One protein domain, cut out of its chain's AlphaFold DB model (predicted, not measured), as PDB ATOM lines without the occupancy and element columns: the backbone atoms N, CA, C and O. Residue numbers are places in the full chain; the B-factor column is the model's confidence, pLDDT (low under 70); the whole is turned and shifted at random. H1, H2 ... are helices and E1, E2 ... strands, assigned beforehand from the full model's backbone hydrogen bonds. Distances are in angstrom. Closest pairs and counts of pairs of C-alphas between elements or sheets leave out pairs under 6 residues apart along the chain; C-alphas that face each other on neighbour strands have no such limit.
ATOM      1  N   GLU A   4      34.257 -33.477  22.478       49.72
ATOM      2  CA  GLU A   4      33.251 -32.881  23.368       49.72
ATOM      3  C   GLU A   4      31.857 -32.981  22.725       49.72
ATOM      4  O   GLU A   4      31.620 -32.457  21.635       49.72
ATOM      5  N   GLU A   5      30.893 -33.591  23.427       47.41
ATOM      6  CA  GLU A   5      29.457 -33.477  23.114       47.41
ATOM      7  C   GLU A   5      28.926 -32.111  23.598       47.41
ATOM      8  O   GLU A   5      28.057 -32.018  24.469       47.41
ATOM      9  N   LYS A   6      29.483 -31.011  23.081       51.25
ATOM     10  CA  LYS A   6      28.904 -29.677  23.289       51.25
ATOM     11  C   LYS A   6      27.580 -29.560  22.533       51.25
ATOM     12  O   LYS A   6      27.338 -30.258  21.550       51.25
ATOM     13  N   ARG A   7      26.718 -28.634  22.974       51.00
ATOM     14  CA  ARG A   7      25.589 -28.161  22.158       51.00
ATOM     15  C   ARG A   7      26.171 -27.577  20.871       51.00
ATOM     16  O   ARG A   7      26.672 -26.458  20.889       51.00
ATOM     17  N   LEU A   8      26.159 -28.359  19.794       60.53
ATOM     18  CA  LEU A   8      26.628 -27.911  18.491       60.53
ATOM     19  C   LEU A   8      25.670 -26.834  17.984       60.53
ATOM     20  O   LEU A   8      24.553 -27.126  17.559       60.53
ATOM     21  N   ASN A   9      26.110 -25.581  18.051       60.31
ATOM     22  CA  ASN A   9      25.466 -24.479  17.352       60.31
ATOM     23  C   ASN A   9      26.001 -24.490  15.920       60.31
ATOM     24  O   ASN A   9      26.965 -23.803  15.600       60.31
ATOM     25  N   LEU A  10      25.424 -25.351  15.081       65.81
ATOM     26  CA  LEU A  10      25.801 -25.431  13.673       65.81
ATOM     27  C   LEU A  10      25.288 -24.177  12.955       65.81
ATOM     28  O   LEU A  10      24.074 -23.947  12.965       65.81
ATOM     29  N   PRO A  11      26.155 -23.369  12.323       64.25
ATOM     30  CA  PRO A  11      25.682 -22.254  11.525       64.25
ATOM     31  C   PRO A  11      24.868 -22.782  10.329       64.25
ATOM     32  O   PRO A  11      25.268 -23.766   9.690       64.25
ATOM     33  N   PRO A  12      23.721 -22.158  10.002       61.62
ATOM     34  CA  PRO A  12      22.936 -22.553   8.841       61.62
ATOM     35  C   PRO A  12      23.772 -22.374   7.567       61.62
ATOM     36  O   PRO A  12      24.320 -21.304   7.318       61.62
ATOM     37  N   GLY A  13      23.886 -23.436   6.765       66.00
ATOM     38  CA  GLY A  13      24.669 -23.427   5.524       66.00
ATOM     39  C   GLY A  13      26.145 -23.820   5.668       66.00
ATOM     40  O   GLY A  13      26.914 -23.587   4.734       66.00
ATOM     41  N   LEU A  14      26.549 -24.430   6.791       76.50
ATOM     42  CA  LEU A  14      27.897 -24.984   6.966       76.50
ATOM     43  C   LEU A  14      28.241 -25.957   5.824       76.50
ATOM     44  O   LEU A  14      27.647 -27.030   5.690       76.50
ATOM     45  N   LYS A  15      29.217 -25.582   4.992       82.75
ATOM     46  CA  LYS A  15      29.723 -26.446   3.922       82.75
ATOM     47  C   LYS A  15      30.634 -27.500   4.536       82.75
ATOM     48  O   LYS A  15      31.741 -27.189   4.953       82.75
ATOM     49  N   MET A  16      30.153 -28.737   4.586       89.50
ATOM     50  CA  MET A  16      30.934 -29.872   5.069       89.50
ATOM     51  C   MET A  16      31.525 -30.657   3.899       89.50
ATOM     52  O   MET A  16      30.820 -30.972   2.937       89.50
ATOM     53  N   VAL A  17      32.796 -31.019   4.018       91.38
ATOM     54  CA  VAL A  17      33.534 -31.831   3.047       91.38
ATOM     55  C   VAL A  17      33.558 -33.278   3.527       91.38
ATOM     56  O   VAL A  17      33.671 -33.536   4.722       91.38
ATOM     57  N   THR A  18      33.422 -34.243   2.619       93.75
ATOM     58  CA  THR A  18      33.599 -35.660   2.966       93.75
ATOM     59  C   THR A  18      35.073 -35.922   3.267       93.75
ATOM     60  O   THR A  18      35.904 -35.757   2.383       93.75
ATOM     61  N   VAL A  19      35.375 -36.339   4.498       92.56
ATOM     62  CA  VAL A  19      36.739 -36.679   4.952       92.56
ATOM     63  C   VAL A  19      36.977 -38.188   5.035       92.56
ATOM     64  O   VAL A  19      38.110 -38.654   5.107       92.56
ATOM     65  N   ARG A  20      35.899 -38.980   5.042       91.44
ATOM     66  CA  ARG A  20      35.964 -40.443   4.984       91.44
ATOM     67  C   ARG A  20      34.680 -41.001   4.397       91.44
ATOM     68  O   ARG A  20      33.590 -40.593   4.796       91.44
ATOM     69  N   GLU A  21      34.802 -41.970   3.507       92.69
ATOM     70  CA  GLU A  21      33.667 -42.713   2.971       92.69
ATOM     71  C   GLU A  21      34.086 -44.164   2.748       92.69
ATOM     72  O   GLU A  21      35.081 -44.441   2.084       92.69
ATOM     73  N   ASP A  22      33.356 -45.079   3.371       90.38
ATOM     74  CA  ASP A  22      33.506 -46.520   3.217       90.38
ATOM     75  C   ASP A  22      32.112 -47.176   3.172       90.38
ATOM     76  O   ASP A  22      31.085 -46.509   3.331       90.38
ATOM     77  N   ASN A  23      32.053 -48.494   2.959       83.62
ATOM     78  CA  ASN A  23      30.780 -49.220   2.855       83.62
ATOM     79  C   ASN A  23      29.931 -49.176   4.143       83.62
ATOM     80  O   ASN A  23      28.748 -49.508   4.101       83.62
ATOM     81  N   GLN A  24      30.518 -48.823   5.290       82.06
ATOM     82  CA  GLN A  24      29.846 -48.798   6.590       82.06
ATOM     83  C   GLN A  24      29.446 -47.384   7.021       82.06
ATOM     84  O   GLN A  24      28.444 -47.215   7.719       82.06
ATOM     85  N   ARG A  25      30.229 -46.363   6.661       88.25
ATOM     86  CA  ARG A  25      30.035 -44.991   7.134       88.25
ATOM     87  C   ARG A  25      30.544 -43.948   6.151       88.25
ATOM     88  O   ARG A  25      31.571 -44.098   5.500       88.25
ATOM     89  N   ARG A  26      29.866 -42.804   6.172       92.94
ATOM     90  CA  ARG A  26      30.330 -41.557   5.572       92.94
ATOM     91  C   ARG A  26      30.515 -40.523   6.668       92.94
ATOM     92  O   ARG A  26      29.622 -40.336   7.498       92.94
ATOM     93  N   ILE A  27      31.668 -39.865   6.665       92.75
ATOM     94  CA  ILE A  27      32.023 -38.805   7.601       92.75
ATOM     95  C   ILE A  27      32.265 -37.528   6.814       92.75
ATOM     96  O   ILE A  27      33.121 -37.474   5.929       92.75
ATOM     97  N   LYS A  28      31.497 -36.496   7.150       93.62
ATOM     98  CA  LYS A  28      31.699 -35.138   6.652       93.62
ATOM     99  C   LYS A  28      32.257 -34.270   7.764       93.62
ATOM    100  O   LYS A  28      31.888 -34.480   8.915       93.62
ATOM    101  N   ALA A  29      33.096 -33.301   7.436       92.44
ATOM    102  CA  ALA A  29      33.669 -32.382   8.402       92.44
ATOM    103  C   ALA A  29      33.696 -30.944   7.878       92.44
ATOM    104  O   ALA A  29      33.758 -30.718   6.671       92.44
ATOM    105  N   ALA A  30      33.627 -29.982   8.792       90.94
ATOM    106  CA  ALA A  30      33.828 -28.569   8.505       90.94
ATOM    107  C   ALA A  30      34.612 -27.920   9.655       90.94
ATOM    108  O   ALA A  30      34.256 -28.147  10.818       90.94
ATOM    109  N   PRO A  31      35.662 -27.136   9.369       89.06
ATOM    110  CA  PRO A  31      36.446 -26.462  10.381       89.06
ATOM    111  C   PRO A  31      35.788 -25.122  10.707       89.06
ATOM    112  O   PRO A  31      35.313 -24.400   9.829       89.06
ATOM    113  N   MET A  32      35.767 -24.774  11.982       86.25
ATOM    114  CA  MET A  32      35.249 -23.503  12.457       86.25
ATOM    115  C   MET A  32      36.227 -22.929  13.466       86.25
ATOM    116  O   MET A  32      36.583 -23.585  14.439       86.25
ATOM    117  N   TYR A  33      36.680 -21.705  13.222       86.38
ATOM    118  CA  TYR A  33      37.500 -21.002  14.195       86.38
ATOM    119  C   TYR A  33      36.622 -20.533  15.355       86.38
ATOM    120  O   TYR A  33      35.605 -19.871  15.136       86.38
ATOM    121  N   ASN A  34      37.022 -20.870  16.577       85.06
ATOM    122  CA  ASN A  34      36.358 -20.419  17.787       85.06
ATOM    123  C   ASN A  34      37.151 -19.237  18.390       85.06
ATOM    124  O   ASN A  34      38.247 -19.447  18.913       85.06
ATOM    125  N   PRO A  35      36.618 -18.000  18.349       82.88
ATOM    126  CA  PRO A  35      37.328 -16.818  18.835       82.88
ATOM    127  C   PRO A  35      37.527 -16.809  20.356       82.88
ATOM    128  O   PRO A  35      38.502 -16.225  20.823       82.88
ATOM    129  N   ASP A  36      36.654 -17.473  21.120       85.44
ATOM    130  CA  ASP A  36      36.727 -17.501  22.586       85.44
ATOM    131  C   ASP A  36      37.879 -18.384  23.075       85.44
ATOM    132  O   ASP A  36      38.528 -18.086  24.076       85.44
ATOM    133  N   THR A  37      38.130 -19.489  22.371       84.69
ATOM    134  CA  THR A  37      39.174 -20.461  22.728       84.69
ATOM    135  C   THR A  37      40.449 -20.303  21.906       84.69
ATOM    136  O   THR A  37      41.465 -20.881  22.277       84.69
ATOM    137  N   GLN A  38      40.415 -19.514  20.825       87.31
ATOM    138  CA  GLN A  38      41.501 -19.378  19.846       87.31
ATOM    139  C   GLN A  38      41.921 -20.722  19.223       87.31
ATOM    140  O   GLN A  38      43.072 -20.918  18.835       87.31
ATOM    141  N   GLU A  39      40.977 -21.659  19.123       88.62
ATOM    142  CA  GLU A  39      41.169 -23.003  18.576       88.62
ATOM    143  C   GLU A  39      40.314 -23.211  17.320       88.62
ATOM    144  O   GLU A  39      39.331 -22.505  17.077       88.62
ATOM    145  N   ILE A  40      40.663 -24.227  16.527       87.88
ATOM    146  CA  ILE A  40      39.780 -24.767  15.493       87.88
ATOM    147  C   ILE A  40      38.915 -25.877  16.087       87.88
ATOM    148  O   ILE A  40      39.403 -26.853  16.661       87.88
ATOM    149  N   GLU A  41      37.614 -25.747  15.868       89.25
ATOM    150  CA  GLU A  41      36.600 -26.762  16.103       89.25
ATOM    151  C   GLU A  41      36.238 -27.438  14.775       89.25
ATOM    152  O   GLU A  41      35.591 -26.854  13.904       89.25
ATOM    153  N   LEU A  42      36.657 -28.691  14.605       89.38
ATOM    154  CA  LEU A  42      36.258 -29.518  13.475       89.38
ATOM    155  C   LEU A  42      34.923 -30.188  13.802       89.38
ATOM    156  O   LEU A  42      34.849 -31.139  14.582       89.38
ATOM    157  N   THR A  43      33.858 -29.685  13.189       90.06
ATOM    158  CA  THR A  43      32.528 -30.274  13.310       90.06
ATOM    159  C   THR A  43      32.408 -31.436  12.345       90.06
ATOM    160  O   THR A  43      32.438 -31.236  11.132       90.06
ATOM    161  N   CYS A  44      32.232 -32.643  12.869       90.69
ATOM    162  CA  CYS A  44      32.072 -33.860  12.090       90.69
ATOM    163  C   CYS A  44      30.630 -34.372  12.143       90.69
ATOM    164  O   CYS A  44      29.961 -34.270  13.167       90.69
ATOM    165  N   HIS A  45      30.178 -34.984  11.051       92.12
ATOM    166  CA  HIS A  45      28.919 -35.710  10.956       92.12
ATOM    167  C   HIS A  45      29.181 -37.120  10.430       92.12
ATOM    168  O   HIS A  45      29.688 -37.269   9.317       92.12
ATOM    169  N   SER A  46      28.828 -38.143  11.207       92.00
ATOM    170  CA  SER A  46      28.985 -39.552  10.837       92.00
ATOM    171  C   SER A  46      27.634 -40.240  10.675       92.00
ATOM    172  O   SER A  46      26.877 -40.349  11.638       92.00
ATOM    173  N   THR A  47      27.388 -40.812   9.495       91.75
ATOM    174  CA  THR A  47      26.140 -41.542   9.204       91.75
ATOM    175  C   THR A  47      25.958 -42.782  10.083       91.75
ATOM    176  O   THR A  47      24.855 -43.087  10.520       91.75
ATOM    177  N   ALA A  48      27.036 -43.502  10.405       89.88
ATOM    178  CA  ALA A  48      26.945 -44.667  11.287       89.88
ATOM    179  C   ALA A  48      26.614 -44.270  12.736       89.88
ATOM    180  O   ALA A  48      25.847 -44.963  13.410       89.88
ATOM    181  N   LYS A  49      27.170 -43.148  13.219       88.88
ATOM    182  CA  LYS A  49      26.838 -42.600  14.544       88.88
ATOM    183  C   LYS A  49      25.396 -42.092  14.569       88.88
ATOM    184  O   LYS A  49      24.695 -42.404  15.524       88.88
ATOM    185  N   GLU A  50      24.948 -41.423  13.507       89.50
ATOM    186  CA  GLU A  50      23.560 -40.987  13.313       89.50
ATOM    187  C   GLU A  50      22.594 -42.171  13.433       89.50
ATOM    188  O   GLU A  50      21.803 -42.211  14.370       89.50
ATOM    189  N   ILE A  51      22.746 -43.206  12.597       89.50
ATOM    190  CA  ILE A  51      21.887 -44.405  12.618       89.50
ATOM    191  C   ILE A  51      21.858 -45.049  14.010       89.50
ATOM    192  O   ILE A  51      20.805 -45.461  14.506       89.50
ATOM    193  N   SER A 131      21.829 -35.820  15.807       84.50
ATOM    194  CA  SER A 131      22.341 -37.196  15.790       84.50
ATOM    195  C   SER A 131      23.497 -37.311  14.801       84.50
ATOM    196  O   SER A 131      23.476 -36.710  13.733       84.50
ATOM    197  N   GLY A 132      24.535 -38.056  15.168       86.81
ATOM    198  CA  GLY A 132      25.704 -38.253  14.313       86.81
ATOM    199  C   GLY A 132      26.718 -37.112  14.314       86.81
ATOM    200  O   GLY A 132      27.830 -37.322  13.821       86.81
ATOM    201  N   PHE A 133      26.395 -35.953  14.895       89.44
ATOM    202  CA  PHE A 133      27.328 -34.835  15.013       89.44
ATOM    203  C   PHE A 133      28.242 -34.967  16.235       89.44
ATOM    204  O   PHE A 133      27.832 -35.402  17.311       89.44
ATOM    205  N   TYR A 134      29.500 -34.574  16.072       88.31
ATOM    206  CA  TYR A 134      30.477 -34.439  17.150       88.31
ATOM    207  C   TYR A 134      31.517 -33.381  16.782       88.31
ATOM    208  O   TYR A 134      31.705 -33.074  15.605       88.31
ATOM    209  N   CYS A 135      32.181 -32.808  17.785       87.62
ATOM    210  CA  CYS A 135      33.191 -31.775  17.588       87.62
ATOM    211  C   CYS A 135      34.561 -32.259  18.063       87.62
ATOM    212  O   CYS A 135      34.677 -32.873  19.129       87.62
ATOM    213  N   LEU A 136      35.592 -31.968  17.272       88.31
ATOM    214  CA  LEU A 136      36.987 -32.207  17.608       88.31
ATOM    215  C   LEU A 136      37.723 -30.869  17.731       88.31
ATOM    216  O   LEU A 136      37.689 -30.055  16.813       88.31
ATOM    217  N   ARG A 137      38.419 -30.653  18.850       88.75
ATOM    218  CA  ARG A 137      39.150 -29.404  19.131       88.75
ATOM    219  C   ARG A 137      40.641 -29.517  18.828       88.75
ATOM    220  O   ARG A 137      41.295 -30.441  19.321       88.75
ATOM    221  N   SER A 138      41.181 -28.563  18.080       86.31
ATOM    222  CA  SER A 138      42.595 -28.504  17.711       86.31
ATOM    223  C   SER A 138      43.167 -27.097  17.862       86.31
ATOM    224  O   SER A 138      42.544 -26.115  17.474       86.31
ATOM    225  N   ASN A 139      44.401 -27.007  18.356       87.69
ATOM    226  CA  ASN A 139      45.196 -25.777  18.343       87.69
ATOM    227  C   ASN A 139      45.950 -25.568  17.013       87.69
ATOM    228  O   ASN A 139      46.650 -24.571  16.852       87.69
ATOM    229  N   GLN A 140      45.843 -26.506  16.065       86.94
ATOM    230  CA  GLN A 140      46.490 -26.412  14.757       86.94
ATOM    231  C   GLN A 140      45.614 -25.591  13.808       86.94
ATOM    232  O   GLN A 140      44.694 -26.125  13.192       86.94
ATOM    233  N   LEU A 141      45.903 -24.291  13.702       85.56
ATOM    234  CA  LEU A 141      45.082 -23.334  12.948       85.56
ATOM    235  C   LEU A 141      45.233 -23.435  11.420       85.56
ATOM    236  O   LEU A 141      44.392 -22.940  10.677       85.56
ATOM    237  N   ASN A 142      46.309 -24.061  10.943       86.75
ATOM    238  CA  ASN A 142      46.672 -24.055   9.522       86.75
ATOM    239  C   ASN A 142      46.251 -25.325   8.773       86.75
ATOM    240  O   ASN A 142      46.556 -25.458   7.590       86.75
ATOM    241  N   PHE A 143      45.618 -26.279   9.456       85.88
ATOM    242  CA  PHE A 143      45.320 -27.590   8.886       85.88
ATOM    243  C   PHE A 143      43.930 -27.615   8.265       85.88
ATOM    244  O   PHE A 143      42.979 -27.025   8.784       85.88
ATOM    245  N   LYS A 144      43.817 -28.336   7.152       88.56
ATOM    246  CA  LYS A 144      42.546 -28.583   6.471       88.56
ATOM    247  C   LYS A 144      41.751 -29.685   7.168       88.56
ATOM    248  O   LYS A 144      42.253 -30.416   8.021       88.56
ATOM    249  N   GLU A 145      40.496 -29.832   6.765       89.25
ATOM    250  CA  GLU A 145      39.534 -30.790   7.314       89.25
ATOM    251  C   GLU A 145      40.059 -32.225   7.304       89.25
ATOM    252  O   GLU A 145      39.928 -32.930   8.302       89.25
ATOM    253  N   GLN A 146      40.665 -32.636   6.185       91.69
ATOM    254  CA  GLN A 146      41.229 -33.975   6.023       91.69
ATOM    255  C   GLN A 146      42.407 -34.200   6.975       91.69
ATOM    256  O   GLN A 146      42.428 -35.194   7.686       91.69
ATOM    257  N   GLU A 147      43.344 -33.251   7.051       91.81
ATOM    258  CA  GLU A 147      44.541 -33.363   7.894       91.81
ATOM    259  C   GLU A 147      44.171 -33.450   9.379       91.81
ATOM    260  O   GLU A 147      44.661 -34.315  10.106       91.81
ATOM    261  N   LEU A 148      43.248 -32.593   9.828       90.38
ATOM    262  CA  LEU A 148      42.728 -32.627  11.196       90.38
ATOM    263  C   LEU A 148      42.041 -33.965  11.507       90.38
ATOM    264  O   LEU A 148      42.222 -34.520  12.593       90.38
ATOM    265  N   PHE A 149      41.256 -34.488  10.563       91.94
ATOM    266  CA  PHE A 149      40.552 -35.756  10.726       91.94
ATOM    267  C   PHE A 149      41.496 -36.971  10.720       91.94
ATOM    268  O   PHE A 149      41.300 -37.900  11.509       91.94
ATOM    269  N   ASP A 150      42.526 -36.965   9.876       92.06
ATOM    270  CA  ASP A 150      43.514 -38.041   9.775       92.06
ATOM    271  C   ASP A 150      44.357 -38.131  11.051       92.06
ATOM    272  O   ASP A 150      44.538 -39.221  11.596       92.06
ATOM    273  N   ILE A 151      44.793 -36.987  11.590       91.38
ATOM    274  CA  ILE A 151      45.508 -36.925  12.874       91.38
ATOM    275  C   ILE A 151      44.637 -37.475  14.000       91.38
ATOM    276  O   ILE A 151      45.088 -38.302  14.791       91.38
ATOM    277  N   PHE A 152      43.376 -37.047  14.071       89.50
ATOM    278  CA  PHE A 152      42.449 -37.559  15.074       89.50
ATOM    279  C   PHE A 152      42.232 -39.075  14.944       89.50
ATOM    280  O   PHE A 152      42.234 -39.790  15.948       89.50
ATOM    281  N   SER A 153      42.072 -39.569  13.714       89.31
ATOM    282  CA  SER A 153      41.897 -40.999  13.446       89.31
ATOM    283  C   SER A 153      43.118 -41.796  13.902       89.31
ATOM    284  O   SER A 153      42.965 -42.773  14.626       89.31
ATOM    285  N   MET A 154      44.323 -41.322  13.579       92.81
ATOM    286  CA  MET A 154      45.579 -41.949  13.993       92.81
ATOM    287  C   MET A 154      45.723 -42.017  15.518       92.81
ATOM    288  O   MET A 154      46.105 -43.053  16.055       92.81
ATOM    289  N   LEU A 155      45.400 -40.930  16.228       91.69
ATOM    290  CA  LEU A 155      45.434 -40.912  17.695       91.69
ATOM    291  C   LEU A 155      44.454 -41.931  18.290       91.69
ATOM    292  O   LEU A 155      44.810 -42.643  19.224       91.69
ATOM    293  N   THR A 156      43.255 -42.039  17.711       88.44
ATOM    294  CA  THR A 156      42.241 -43.015  18.139       88.44
ATOM    295  C   THR A 156      42.727 -44.453  17.923       88.44
ATOM    296  O   THR A 156      42.598 -45.284  18.819       88.44
ATOM    297  N   ASP A 157      43.344 -44.744  16.775       89.62
ATOM    298  CA  ASP A 157      43.883 -46.075  16.468       89.62
ATOM    299  C   ASP A 157      45.004 -46.474  17.452       89.62
ATOM    300  O   ASP A 157      45.073 -47.616  17.914       89.62
ATOM    301  N   ILE A 158      45.863 -45.517  17.826       93.06
ATOM    302  CA  ILE A 158      46.916 -45.719  18.832       93.06
ATOM    303  C   ILE A 158      46.309 -46.007  20.215       93.06
ATOM    304  O   ILE A 158      46.756 -46.926  20.909       93.06
ATOM    305  N   GLU A 159      45.286 -45.255  20.631       91.81
ATOM    306  CA  GLU A 159      44.581 -45.484  21.899       91.81
ATOM    307  C   GLU A 159      43.943 -46.879  21.963       91.81
ATOM    308  O   GLU A 159      44.059 -47.569  22.984       91.81
ATOM    309  N   ASP A 160      43.327 -47.329  20.869       90.75
ATOM    310  CA  ASP A 160      42.725 -48.661  20.773       90.75
ATOM    311  C   ASP A 160      43.777 -49.782  20.842       90.75
ATOM    312  O   ASP A 160      43.559 -50.801  21.516       90.75
ATOM    313  N   ALA A 161      44.955 -49.588  20.236       92.94
ATOM    314  CA  ALA A 161      46.079 -50.513  20.378       92.94
ATOM    315  C   ALA A 161      46.545 -50.616  21.845       92.94
ATOM    316  O   ALA A 161      46.689 -51.720  22.379       92.94
ATOM    317  N   PHE A 162      46.699 -49.483  22.540       93.25
ATOM    318  CA  PHE A 162      47.054 -49.472  23.966       93.25
ATOM    319  C   PHE A 162      45.996 -50.124  24.856       93.25
ATOM    320  O   PHE A 162      46.338 -50.799  25.828       93.25
ATOM    321  N   LYS A 163      44.714 -49.933  24.545       91.38
ATOM    322  CA  LYS A 163      43.606 -50.554  25.277       91.38
ATOM    323  C   LYS A 163      43.602 -52.074  25.121       91.38
ATOM    324  O   LYS A 163      43.381 -52.783  26.102       91.38
ATOM    325  N   SER A 164      43.892 -52.560  23.916       90.88
ATOM    326  CA  SER A 164      43.951 -53.993  23.609       90.88
ATOM    327  C   SER A 164      45.090 -54.693  24.353       90.88
ATOM    328  O   SER A 164      44.893 -55.790  24.852       90.88
ATOM    329  N   MET A 165      46.246 -54.041  24.513       91.81
ATOM    330  CA  MET A 165      47.386 -54.601  25.261       91.81
ATOM    331  C   MET A 165      47.178 -54.676  26.781       91.81
ATOM    332  O   MET A 165      47.935 -55.353  27.470       91.81
ATOM    333  N   LYS A 166      46.202 -53.944  27.324       85.06
ATOM    334  CA  LYS A 166      45.862 -53.972  28.756       85.06
ATOM    335  C   LYS A 166      44.800 -55.019  29.105       85.06
ATOM    336  O   LYS A 166      44.530 -55.197  30.291       85.06
ATOM    337  N   SER A 167      44.160 -55.613  28.096       59.00
ATOM    338  CA  SER A 167      43.099 -56.621  28.241       59.00
ATOM    339  C   SER A 167      43.694 -58.023  28.215       59.00
ATOM    340  O   SER A 167      43.168 -58.874  28.961       59.00
TER     341      SER A 167
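What this domain is: This is residues 4 to 51 and 131 to 167 of the 167 residues of an uncharacterized protein of Deltaproteobacteria bacterium (UniProt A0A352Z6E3). A strongly twisted antiparallel sheet of four strands has the long helix H2 packed over one face by residues 145 to 152, while residues 153 to 167, of which 153 to 165 belong to H2, stick out as an arm. The short helix H1 follows directly on E3. The printed part has 85 residues with two named helices and four named strands, in the order E1, E2, E3, H1, E4, H2; the sheet's order is E1, E2, E3, E4, and the class is mixed. The whole is compact, with a radius of gyration of the C-alphas of 13.7 A and spans of 42 by 29 by 23 A.

How they stand to each other: E1, residues 17 to 21, and E2, residues 26 to 34, form a hairpin at 144 degrees, with N 17 and O 29 2.8 A apart, within hydrogen-bond range. E2 and E3, residues 39 to 46, form another at 159 degrees, with N 30 and O 43 2.9 A apart; E1, E2 and E3 make a meander, each strand the antiparallel neighbour of the one before. H1, residues 47 to 51, is only just at the sheet's level, at a height of 3.5 A. E4, residues 133 to 138, is antiparallel to E3 at 152 degrees, with N 42 and O 136 2.8 A apart. H2, residues 145 to 165, is on one face of the sheet, making two layers, a helix over a sheet; its closest C-alphas to E1 are Gln 146 and Val 19, 5.3 A apart. H1 and H2 are apart. In both helices every O i to N i+4 pair is within hydrogen-bond range.

Where its parts are: E1 begins at C-alpha 17, (33.534, -31.831, 3.047), and is 10.9 A long. E2 is 25.1 A, E3 22.0 A, H1 6.2 A and E4 16.7 A long. H2, 30.8 A long, ends at C-alpha 165, (47.386, -54.601, 25.261).

The domain as a whole: The C-alphas farthest apart, Gly 13 and Ser 167, are 44.2 A apart. Residues 52 to 130 are not printed, and C-alphas 51 and 131 are 7.9 A apart across the cut. Of the links printed whole, none is long. Residues 4 to 13 and 167 have pLDDT under 70.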